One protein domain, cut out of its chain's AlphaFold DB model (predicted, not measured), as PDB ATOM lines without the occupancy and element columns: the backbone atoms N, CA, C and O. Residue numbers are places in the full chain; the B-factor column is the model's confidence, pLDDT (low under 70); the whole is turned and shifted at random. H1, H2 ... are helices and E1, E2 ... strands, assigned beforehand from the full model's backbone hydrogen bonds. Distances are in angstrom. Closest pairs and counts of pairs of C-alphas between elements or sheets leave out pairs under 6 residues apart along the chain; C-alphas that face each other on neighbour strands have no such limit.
ATOM      1  N   VAL A 446     -24.265  31.575 -11.701       98.12
ATOM      2  CA  VAL A 446     -24.116  30.787 -10.470       98.12
ATOM      3  C   VAL A 446     -24.511  29.349 -10.788       98.12
ATOM      4  O   VAL A 446     -25.682  29.059 -11.033       98.12
ATOM      5  N   VAL A 447     -23.537  28.447 -10.806       98.00
ATOM      6  CA  VAL A 447     -23.739  27.048 -11.194       98.00
ATOM      7  C   VAL A 447     -24.062  26.224  -9.951       98.00
ATOM      8  O   VAL A 447     -23.197  25.991  -9.104       98.00
ATOM      9  N   GLY A 448     -25.315  25.786  -9.827       97.25
ATOM     10  CA  GLY A 448     -25.739  24.864  -8.773       97.25
ATOM     11  C   GLY A 448     -25.237  23.449  -9.049       97.25
ATOM     12  O   GLY A 448     -25.616  22.862 -10.059       97.25
ATOM     13  N   MET A 449     -24.404  22.902  -8.161       94.81
ATOM     14  CA  MET A 449     -23.802  21.574  -8.318       94.81
ATOM     15  C   MET A 449     -23.859  20.745  -7.036       94.81
ATOM     16  O   MET A 449     -23.927  21.266  -5.924       94.81
ATOM     17  N   GLN A 450     -23.809  19.427  -7.229       94.06
ATOM     18  CA  GLN A 450     -23.665  18.413  -6.188       94.06
ATOM     19  C   GLN A 450     -22.727  17.302  -6.673       94.06
ATOM     20  O   GLN A 450     -22.509  17.148  -7.879       94.06
ATOM     21  N   GLY A 451     -22.218  16.492  -5.745       92.69
ATOM     22  CA  GLY A 451     -21.432  15.292  -6.052       92.69
ATOM     23  C   GLY A 451     -19.949  15.358  -5.686       92.69
ATOM     24  O   GLY A 451     -19.189  14.521  -6.168       92.69
ATOM     25  N   GLY A 452     -19.540  16.320  -4.854       95.00
ATOM     26  CA  GLY A 452     -18.186  16.385  -4.298       95.00
ATOM     27  C   GLY A 452     -17.148  17.048  -5.209       95.00
ATOM     28  O   GLY A 452     -17.441  17.475  -6.332       95.00
ATOM     29  N   THR A 453     -15.907  17.133  -4.720       96.88
ATOM     30  CA  THR A 453     -14.814  17.914  -5.338       96.88
ATOM     31  C   THR A 453     -14.574  17.567  -6.809       96.88
ATOM     32  O   THR A 453     -14.543  18.458  -7.660       96.88
ATOM     33  N   GLU A 454     -14.449  16.281  -7.141       97.00
ATOM     34  CA  GLU A 454     -14.133  15.845  -8.507       97.00
ATOM     35  C   GLU A 454     -15.261  16.137  -9.503       97.00
ATOM     36  O   GLU A 454     -15.010  16.452 -10.671       97.00
ATOM     37  N   ALA A 455     -16.520  16.077  -9.052       96.81
ATOM     38  CA  ALA A 455     -17.660  16.446  -9.881       96.81
ATOM     39  C   ALA A 455     -17.636  17.934 -10.232       96.81
ATOM     40  O   ALA A 455     -17.788  18.283 -11.405       96.81
ATOM     41  N   VAL A 456     -17.367  18.787  -9.240       97.81
ATOM     42  CA  VAL A 456     -17.239  20.234  -9.435       97.81
ATOM     43  C   VAL A 456     -16.081  20.550 -10.378       97.81
ATOM     44  O   VAL A 456     -16.286  21.254 -11.361       97.81
ATOM     45  N   ARG A 457     -14.887  19.978 -10.161       97.69
ATOM     46  CA  ARG A 457     -13.709  20.227 -11.016       97.69
ATOM     47  C   ARG A 457     -13.912  19.789 -12.461       97.69
ATOM     48  O   ARG A 457     -13.441  20.458 -13.377       97.69
ATOM     49  N   ARG A 458     -14.586  18.660 -12.690       98.12
ATOM     50  CA  ARG A 458     -14.895  18.188 -14.046       98.12
ATOM     51  C   ARG A 458     -15.839  19.147 -14.768       98.12
ATOM     52  O   ARG A 458     -15.549  19.514 -15.900       98.12
ATOM     53  N   VAL A 459     -16.938  19.545 -14.125       98.00
ATOM     54  CA  VAL A 459     -17.905  20.476 -14.729       98.00
ATOM     55  C   VAL A 459     -17.282  21.853 -14.923       98.00
ATOM     56  O   VAL A 459     -17.488  22.469 -15.959       98.00
ATOM     57  N   TRP A 460     -16.458  22.308 -13.983       97.88
ATOM     58  CA  TRP A 460     -15.726  23.558 -14.128       97.88
ATOM     59  C   TRP A 460     -14.826  23.572 -15.367       97.88
ATOM     60  O   TRP A 460     -14.926  24.509 -16.151       97.88
ATOM     61  N   ARG A 461     -14.049  22.505 -15.611       97.81
ATOM     62  CA  ARG A 461     -13.246  22.378 -16.839       97.81
ATOM     63  C   ARG A 461     -14.101  22.414 -18.101       97.81
ATOM     64  O   ARG A 461     -13.787  23.160 -19.009       97.81
ATOM     65  N   GLN A 462     -15.220  21.690 -18.128       98.12
ATOM     66  CA  GLN A 462     -16.133  21.721 -19.278       98.12
ATOM     67  C   GLN A 462     -16.682  23.128 -19.542       98.12
ATOM     68  O   GLN A 462     -16.798  23.541 -20.688       98.12
ATOM     69  N   LEU A 463     -17.018  23.876 -18.490       97.94
ATOM     70  CA  LEU A 463     -17.481  25.257 -18.629       97.94
ATOM     71  C   LEU A 463     -16.371  26.179 -19.149       97.94
ATOM     72  O   LEU A 463     -16.659  27.053 -19.960       97.94
ATOM     73  N   GLN A 464     -15.121  25.958 -18.728       96.81
ATOM     74  CA  GLN A 464     -13.954  26.670 -19.258       96.81
ATOM     75  C   GLN A 464     -13.702  26.329 -20.732       96.81
ATOM     76  O   GLN A 464     -13.531  27.241 -21.529       96.81
ATOM     77  N   ASP A 465     -13.762  25.048 -21.111       97.94
ATOM     78  CA  ASP A 465     -13.582  24.577 -22.496       97.94
ATOM     79  C   ASP A 465     -14.633  25.159 -23.464       97.94
ATOM     80  O   ASP A 465     -14.429  25.188 -24.676       97.94
ATOM     81  N   HIS A 466     -15.770  25.610 -22.927       97.81
ATOM     82  CA  HIS A 466     -16.864  26.242 -23.664       97.81
ATOM     83  C   HIS A 466     -16.950  27.765 -23.463       97.81
ATOM     84  O   HIS A 466     -17.968  28.356 -23.825       97.81
ATOM     85  N   ASP A 467     -15.929  28.395 -22.873       96.94
ATOM     86  CA  ASP A 467     -15.870  29.841 -22.617       96.94
ATOM     87  C   ASP A 467     -17.096  30.391 -21.855       96.94
ATOM     88  O   ASP A 467     -17.515  31.535 -22.047       96.94
ATOM     89  N   VAL A 468     -17.710  29.583 -20.979       97.88
ATOM     90  CA  VAL A 468     -18.903  29.986 -20.222       97.88
ATOM     91  C   VAL A 468     -18.497  30.902 -19.062       97.88
ATOM     92  O   VAL A 468     -17.763  30.466 -18.172       97.88
ATOM     93  N   PRO A 469     -19.016  32.143 -18.976       97.25
ATOM     94  CA  PRO A 469     -18.745  33.011 -17.836       97.25
ATOM     95  C   PRO A 469     -19.402  32.467 -16.562       97.25
ATOM     96  O   PRO A 469     -20.630  32.379 -16.463       97.25
ATOM     97  N   VAL A 470     -18.590  32.143 -15.556       97.88
ATOM     98  CA  VAL A 470     -19.041  31.635 -14.252       97.88
ATOM     99  C   VAL A 470     -18.690  32.645 -13.163       97.88
ATOM    100  O   VAL A 470     -17.535  33.036 -13.022       97.88
ATOM    101  N   SER A 471     -19.681  33.061 -12.370       98.00
ATOM    102  CA  SER A 471     -19.459  33.915 -11.194       98.00
ATOM    103  C   SER A 471     -19.225  33.095  -9.932       98.00
ATOM    104  O   SER A 471     -18.408  33.469  -9.088       98.00
ATOM    105  N   ALA A 472     -19.932  31.970  -9.788       98.31
ATOM    106  CA  ALA A 472     -19.823  31.111  -8.621       98.31
ATOM    107  C   ALA A 472     -20.267  29.668  -8.879       98.31
ATOM    108  O   ALA A 472     -21.107  29.404  -9.734       98.31
ATOM    109  N   PHE A 473     -19.779  28.755  -8.040       98.50
ATOM    110  CA  PHE A 473     -20.416  27.463  -7.795       98.50
ATOM    111  C   PHE A 473     -21.226  27.514  -6.499       98.50
ATOM    112  O   PHE A 473     -20.696  27.898  -5.455       98.50
ATOM    113  N   TRP A 474     -22.490  27.094  -6.553       98.38
ATOM    114  CA  TRP A 474     -23.336  26.888  -5.379       98.38
ATOM    115  C   TRP A 474     -23.420  25.398  -5.046       98.38
ATOM    116  O   TRP A 474     -23.962  24.607  -5.817       98.38
ATOM    117  N   LEU A 475     -22.853  25.026  -3.898       97.38
ATOM    118  CA  LEU A 475     -22.613  23.643  -3.486       97.38
ATOM    119  C   LEU A 475     -23.479  23.310  -2.271       97.38
ATOM    120  O   LEU A 475     -23.054  23.428  -1.122       97.38
ATOM    121  N   GLN A 476     -24.735  22.933  -2.513       95.56
ATOM    122  CA  GLN A 476     -25.686  22.709  -1.418       95.56
ATOM    123  C   GLN A 476     -25.360  21.470  -0.569       95.56
ATOM    124  O   GLN A 476     -25.684  21.437   0.614       95.56
ATOM    125  N   ASP A 477     -24.685  20.471  -1.144       94.38
ATOM    126  CA  ASP A 477     -24.252  19.245  -0.464       94.38
ATOM    127  C   ASP A 477     -22.859  19.335   0.158       94.38
ATOM    128  O   ASP A 477     -22.281  18.299   0.467       94.38
ATOM    129  N   TRP A 478     -22.332  20.545   0.379       95.56
ATOM    130  CA  TRP A 478     -21.050  20.764   1.066       95.56
ATOM    131  C   TRP A 478     -20.978  20.110   2.458       95.56
ATOM    132  O   TRP A 478     -19.897  19.772   2.922       95.56
ATOM    133  N   VAL A 479     -22.140  19.899   3.079       93.00
ATOM    134  CA  VAL A 479     -22.349  19.201   4.359       93.00
ATOM    135  C   VAL A 479     -22.469  17.678   4.241       93.00
ATOM    136  O   VAL A 479     -22.716  17.000   5.232       93.00
ATOM    137  N   GLY A 480     -22.380  17.130   3.029       89.31
ATOM    138  CA  GLY A 480     -22.622  15.718   2.758       89.31
ATOM    139  C   GLY A 480     -24.083  15.385   2.449       89.31
ATOM    140  O   GLY A 480     -24.998  16.219   2.514       89.31
ATOM    141  N   GLN A 481     -24.311  14.123   2.077       84.25
ATOM    142  CA  GLN A 481     -25.607  13.628   1.613       84.25
ATOM    143  C   GLN A 481     -26.151  12.499   2.495       84.25
ATOM    144  O   GLN A 481     -25.452  11.560   2.862       84.25
ATOM    145  N   ARG A 482     -27.461  12.527   2.749       78.00
ATOM    146  CA  ARG A 482     -28.231  11.443   3.363       78.00
ATOM    147  C   ARG A 482     -29.122  10.780   2.326       78.00
ATOM    148  O   ARG A 482     -30.059  11.400   1.829       78.00
ATOM    149  N   LYS A 483     -28.926   9.490   2.062       70.06
ATOM    150  CA  LYS A 483     -29.880   8.730   1.243       70.06
ATOM    151  C   LYS A 483     -31.156   8.474   2.046       70.06
ATOM    152  O   LYS A 483     -31.120   7.885   3.123       70.06
ATOM    153  N   THR A 484     -32.288   8.929   1.525       63.47
ATOM    154  CA  THR A 484     -33.623   8.626   2.052       63.47
ATOM    155  C   THR A 484     -34.445   7.916   0.981       63.47
ATOM    156  O   THR A 484     -34.089   7.942  -0.196       63.47
ATOM    157  N   ALA A 485     -35.577   7.318   1.358       54.41
ATOM    158  CA  ALA A 485     -36.496   6.689   0.403       54.41
ATOM    159  C   ALA A 485     -37.064   7.672  -0.650       54.41
ATOM    160  O   ALA A 485     -37.601   7.234  -1.660       54.41
ATOM    161  N   ILE A 486     -36.939   8.987  -0.422       57.44
ATOM    162  CA  ILE A 486     -37.422  10.066  -1.304       57.44
ATOM    163  C   ILE A 486     -36.256  10.688  -2.118       57.44
ATOM    164  O   ILE A 486     -36.455  11.626  -2.879       57.44
ATOM    165  N   GLY A 487     -35.029  10.160  -1.992       65.75
ATOM    166  CA  GLY A 487     -33.831  10.637  -2.695       65.75
ATOM    167  C   GLY A 487     -32.705  11.081  -1.757       65.75
ATOM    168  O   GLY A 487     -32.780  10.896  -0.535       65.75
ATOM    169  N   SER A 488     -31.643  11.652  -2.331       70.25
ATOM    170  CA  SER A 488     -30.530  12.240  -1.575       70.25
ATOM    171  C   SER A 488     -30.964  13.561  -0.940       70.25
ATOM    172  O   SER A 488     -31.318  14.507  -1.636       70.25
ATOM    173  N   GLN A 489     -30.938  13.623   0.388       77.75
ATOM    174  CA  GLN A 489     -31.149  14.833   1.179       77.75
ATOM    175  C   GLN A 489     -29.812  15.355   1.713       77.75
ATOM    176  O   GLN A 489     -28.802  14.661   1.647       77.75
ATOM    177  N   LEU A 490     -29.801  16.573   2.249       82.50
ATOM    178  CA  LEU A 490     -28.610  17.182   2.845       82.50
ATOM    179  C   LEU A 490     -28.459  16.750   4.308       82.50
ATOM    180  O   LEU A 490     -29.459  16.595   5.016       82.50
ATOM    181  N   TRP A 491     -27.224  16.583   4.781       81.81
ATOM    182  CA  TRP A 491     -26.962  16.412   6.210       81.81
ATOM    183  C   TRP A 491     -27.016  17.783   6.900       81.81
ATOM    184  O   TRP A 491     -26.129  18.600   6.712       81.81
ATOM    185  N   TRP A 492     -28.067  18.102   7.666       86.81
ATOM    186  CA  TRP A 492     -28.161  19.420   8.328       86.81
ATOM    187  C   TRP A 492     -27.266  19.493   9.575       86.81
ATOM    188  O   TRP A 492     -27.746  19.486  10.710       86.81
ATOM    189  N   ASN A 493     -25.959  19.527   9.331       87.56
ATOM    190  CA  ASN A 493     -24.877  19.830  10.255       87.56
ATOM    191  C   ASN A 493     -23.953  20.778   9.481       87.56
ATOM    192  O   ASN A 493     -23.305  20.326   8.547       87.56
ATOM    193  N   TRP A 494     -23.996  22.082   9.769       93.50
ATOM    194  CA  TRP A 494     -23.438  23.155   8.924       93.50
ATOM    195  C   TRP A 494     -21.906  23.244   8.968       93.50
ATOM    196  O   TRP A 494     -21.334  24.292   9.257       93.50
ATOM    197  N   GLU A 495     -21.258  22.125   8.684       91.50
ATOM    198  CA  GLU A 495     -19.821  21.914   8.625       91.50
ATOM    199  C   GLU A 495     -19.506  21.175   7.325       91.50
ATOM    200  O   GLU A 495     -20.350  20.454   6.796       91.50
ATOM    201  N   VAL A 496     -18.295  21.359   6.806       93.94
ATOM    202  CA  VAL A 496     -17.883  20.666   5.585       93.94
ATOM    203  C   VAL A 496     -17.787  19.163   5.840       93.94
ATOM    204  O   VAL A 496     -17.231  18.731   6.848       93.94
ATOM    205  N   ASP A 497     -18.319  18.371   4.915       93.25
ATOM    206  CA  ASP A 497     -18.045  16.939   4.838       93.25
ATOM    207  C   ASP A 497     -16.736  16.748   4.061       93.25
ATOM    208  O   ASP A 497     -16.715  16.791   2.828       93.25
ATOM    209  N   ASP A 498     -15.628  16.603   4.793       92.25
ATOM    210  CA  ASP A 498     -14.285  16.447   4.220       92.25
ATOM    211  C   ASP A 498     -14.114  15.136   3.430       92.25
ATOM    212  O   ASP A 498     -13.236  15.066   2.567       92.25
ATOM    213  N   ASP A 499     -14.949  14.118   3.672       91.88
ATOM    214  CA  ASP A 499     -14.924  12.875   2.895       91.88
ATOM    215  C   ASP A 499     -15.584  13.098   1.524       91.88
ATOM    216  O   ASP A 499     -15.067  12.667   0.488       91.88
ATOM    217  N   HIS A 500     -16.711  13.816   1.494       93.25
ATOM    218  CA  HIS A 500     -17.439  14.134   0.259       93.25
ATOM    219  C   HIS A 500     -16.772  15.254  -0.559       93.25
ATOM    220  O   HIS A 500     -16.736  15.208  -1.791       93.25
ATOM    221  N   TYR A 501     -16.196  16.250   0.116       95.81
ATOM    222  CA  TYR A 501     -15.475  17.382  -0.469       95.81
ATOM    223  C   TYR A 501     -13.988  17.385  -0.081       95.81
ATOM    224  O   TYR A 501     -13.436  18.395   0.366       95.81
ATOM    225  N   ALA A 502     -13.308  16.262  -0.321       96.25
ATOM    226  CA  ALA A 502     -11.868  16.141  -0.103       96.25
ATOM    227  C   ALA A 502     -11.095  17.299  -0.763       96.25
ATOM    228  O   ALA A 502     -11.319  17.642  -1.929       96.25
ATOM    229  N   GLY A 503     -10.199  17.936  -0.002       96.56
ATOM    230  CA  GLY A 503      -9.445  19.101  -0.474       96.56
ATOM    231  C   GLY A 503     -10.284  20.377  -0.635       96.56
ATOM    232  O   GLY A 503      -9.924  21.241  -1.434       96.56
ATOM    233  N   TRP A 504     -11.385  20.533   0.113       96.75
ATOM    234  CA  TRP A 504     -12.296  21.689   0.066       96.75
ATOM    235  C   TRP A 504     -11.591  23.053  -0.020       96.75
ATOM    236  O   TRP A 504     -11.915  23.890  -0.866       96.75
ATOM    237  N   LYS A 505     -10.574  23.277   0.823       97.06
ATOM    238  CA  LYS A 505      -9.805  24.533   0.838       97.06
ATOM    239  C   LYS A 505      -9.037  24.775  -0.462       97.06
ATOM    240  O   LYS A 505      -8.895  25.930  -0.865       97.06
ATOM    241  N   ASP A 506      -8.535  23.723  -1.099       97.88
ATOM    242  CA  ASP A 506      -7.820  23.825  -2.372       97.88
ATOM    243  C   ASP A 506      -8.800  24.050  -3.525       97.88
ATOM    244  O   ASP A 506      -8.545  24.902  -4.371       97.88
ATOM    245  N   LEU A 507      -9.967  23.391  -3.504       97.50
ATOM    246  CA  LEU A 507     -11.050  23.657  -4.456       97.50
ATOM    247  C   LEU A 507     -11.469  25.133  -4.435       97.50
ATOM    248  O   LEU A 507     -11.486  25.780  -5.480       97.50
ATOM    249  N   ILE A 508     -11.753  25.688  -3.250       97.69
ATOM    250  CA  ILE A 508     -12.107  27.111  -3.107       97.69
ATOM    251  C   ILE A 508     -10.978  28.009  -3.619       97.69
ATOM    252  O   ILE A 508     -11.241  29.016  -4.277       97.69
ATOM    253  N   ARG A 509      -9.721  27.682  -3.294       98.00
ATOM    254  CA  ARG A 509      -8.562  28.483  -3.706       98.00
ATOM    255  C   ARG A 509      -8.416  28.512  -5.223       98.00
ATOM    256  O   ARG A 509      -8.197  29.589  -5.771       98.00
ATOM    257  N   ASP A 510      -8.556  27.363  -5.878       97.38
ATOM    258  CA  ASP A 510      -8.463  27.247  -7.331       97.38
ATOM    259  C   ASP A 510      -9.581  28.021  -8.029       97.38
ATOM    260  O   ASP A 510      -9.289  28.846  -8.889       97.38
ATOM    261  N   LEU A 511     -10.838  27.836  -7.604       97.31
ATOM    262  CA  LEU A 511     -11.974  28.590  -8.143       97.31
ATOM    263  C   LEU A 511     -11.755  30.101  -7.982       97.31
ATOM    264  O   LEU A 511     -11.910  30.874  -8.926       97.31
ATOM    265  N   ARG A 512     -11.318  30.524  -6.790       97.12
ATOM    266  CA  ARG A 512     -11.090  31.937  -6.478       97.12
ATOM    267  C   ARG A 512      -9.974  32.559  -7.313       97.12
ATOM    268  O   ARG A 512     -10.070  33.754  -7.597       97.12
ATOM    269  N   ARG A 513      -8.931  31.798  -7.667       96.94
ATOM    270  CA  ARG A 513      -7.837  32.270  -8.533       96.94
ATOM    271  C   ARG A 513      -8.367  32.710  -9.899       96.94
ATOM    272  O   ARG A 513      -7.905  33.722 -10.411       96.94
ATOM    273  N   ASP A 514      -9.400  32.037 -10.390       94.62
ATOM    274  CA  ASP A 514     -10.007  32.308 -11.695       94.62
ATOM    275  C   ASP A 514     -11.249  33.215 -11.575       94.62
ATOM    276  O   ASP A 514     -12.090  33.280 -12.465       94.62
ATOM    277  N   GLY A 515     -11.390  33.928 -10.449       95.44
ATOM    278  CA  GLY A 515     -12.491  34.865 -10.208       95.44
ATOM    279  C   GLY A 515     -13.824  34.213  -9.827       95.44
ATOM    280  O   GLY A 515     -14.789  34.934  -9.572       95.44
ATOM    281  N   VAL A 516     -13.878  32.884  -9.708       97.69
ATOM    282  CA  VAL A 516     -15.090  32.125  -9.381       97.69
ATOM    283  C   VAL A 516     -15.261  32.007  -7.864       97.69
ATOM    284  O   VAL A 516     -14.354  31.607  -7.132       97.69
ATOM    285  N   ARG A 517     -16.437  32.371  -7.346       98.00
ATOM    286  CA  ARG A 517     -16.777  32.234  -5.920       98.00
ATOM    287  C   ARG A 517     -17.345  30.856  -5.591       98.00
ATOM    288  O   ARG A 517     -17.793  30.108  -6.455       98.00
ATOM    289  N   THR A 518     -17.372  30.547  -4.302       97.81
ATOM    290  CA  THR A 518     -18.053  29.368  -3.769       97.81
ATOM    291  C   THR A 518     -19.156  29.831  -2.832       97.81
ATOM    292  O   THR A 518     -18.910  30.632  -1.932       97.81
ATOM    293  N   MET A 519     -20.370  29.344  -3.064       98.06
ATOM    294  CA  MET A 519     -21.550  29.566  -2.235       98.06
ATOM    295  C   MET A 519     -21.973  28.236  -1.615       98.06
ATOM    296  O   MET A 519     -21.883  27.188  -2.255       98.06
ATOM    297  N   THR A 520     -22.465  28.278  -0.385       97.06
ATOM    298  CA  THR A 520     -22.896  27.094   0.369       97.06
ATOM    299  C   THR A 520     -24.385  27.176   0.704       97.06
ATOM    300  O   THR A 520     -25.105  28.054   0.222       97.06
TER     301      THR A 520
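What this domain is: This is residues 446 to 520 of the 547 residues of an uncharacterized protein of Aegilops tauschii subsp. strangulata (UniProt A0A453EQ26). Look for a small three-stranded parallel sheet, E1, E2 and E5, with two helices, H1 and H2, over one face and no helix over the other. At one end of the long axis a small hairpin, E3 and E4, lies away from this sheet and lengthens the outline. The printed part has 75 residues with two named helices and five named strands, in the order E1 H1 E2 E3 E4 H2 E5; the class is mixed, helices and strands. The larger sheet has the order E1, E2, E5; the hairpin is antiparallel. The whole is compact, with a radius of gyration of the C-alphas of 12.6 A, yet elongated, spanning 38 by 23 by 17 A.

Where its parts are: Find C-alpha 446 at (-24.116, 30.787, -10.470); E1 runs from there to residue 449. E2, residues 470 to 475, is the longest strand at 13.9 A, and E5, residues 517 to 519, ends at C-alpha 519, (-21.550, 29.566, -2.235). H1, residues 453 to 465, is 18.4 A long, and H2, residues 504 to 513, 14.3 A. Look for E3 at residues 481 to 484, 9.5 A long, and E4 at residues 487 to 490, 10.0 A.

How they stand to each other: Begin at E2, the inner strand. It is parallel to E1 at 33 degrees, with N 447 and O 472 2.8 A apart, within hydrogen-bond range. It is parallel to its other neighbour, E5, at 30 degrees, with N 519 and O 473 2.8 A apart, within hydrogen-bond range. E1, H1 and E2 form a strand-helix-strand unit, two parallel neighbour strands with a helix between, its crossover right-handed. H1 and H2 lie on the same face of the sheet, giving two layers, helices on one face of a sheet. H1 is over E1 and E2 at a height over the sheet of 9.9 A, slantwise to the strands; its line and that of E1 stand at 37 degrees on the local plane. H2 is over E5 at 9.3 A and runs along the strands, at 12 degrees to E5 on the local plane; the closest C-alphas are those of Ile 508 and Thr 518, 6.4 A apart. H1 and H2 only just touch, with 3 pairs of C-alphas within 8 A and residues 453 to 457 of H1 alone; the closest are Thr 453 and Leu 507, 6.9 A, at a shallow tilt of 17 degrees, the same way. In both helices every O i to N i+4 pair is within hydrogen-bond range. In the hairpin, N 482 and O 489 are 2.8 A apart; E3 is apart from E2.

The domain as a whole: The two C-alphas farthest apart, those of Ala 485 and Arg 513, are 39.4 A apart. The printed part has no cut. The link from E4 to H2, residues 491 to 503, is long; the others are tight. Mean pLDDT of the printed part is 92.5, and residues 484 to 487 are under 70.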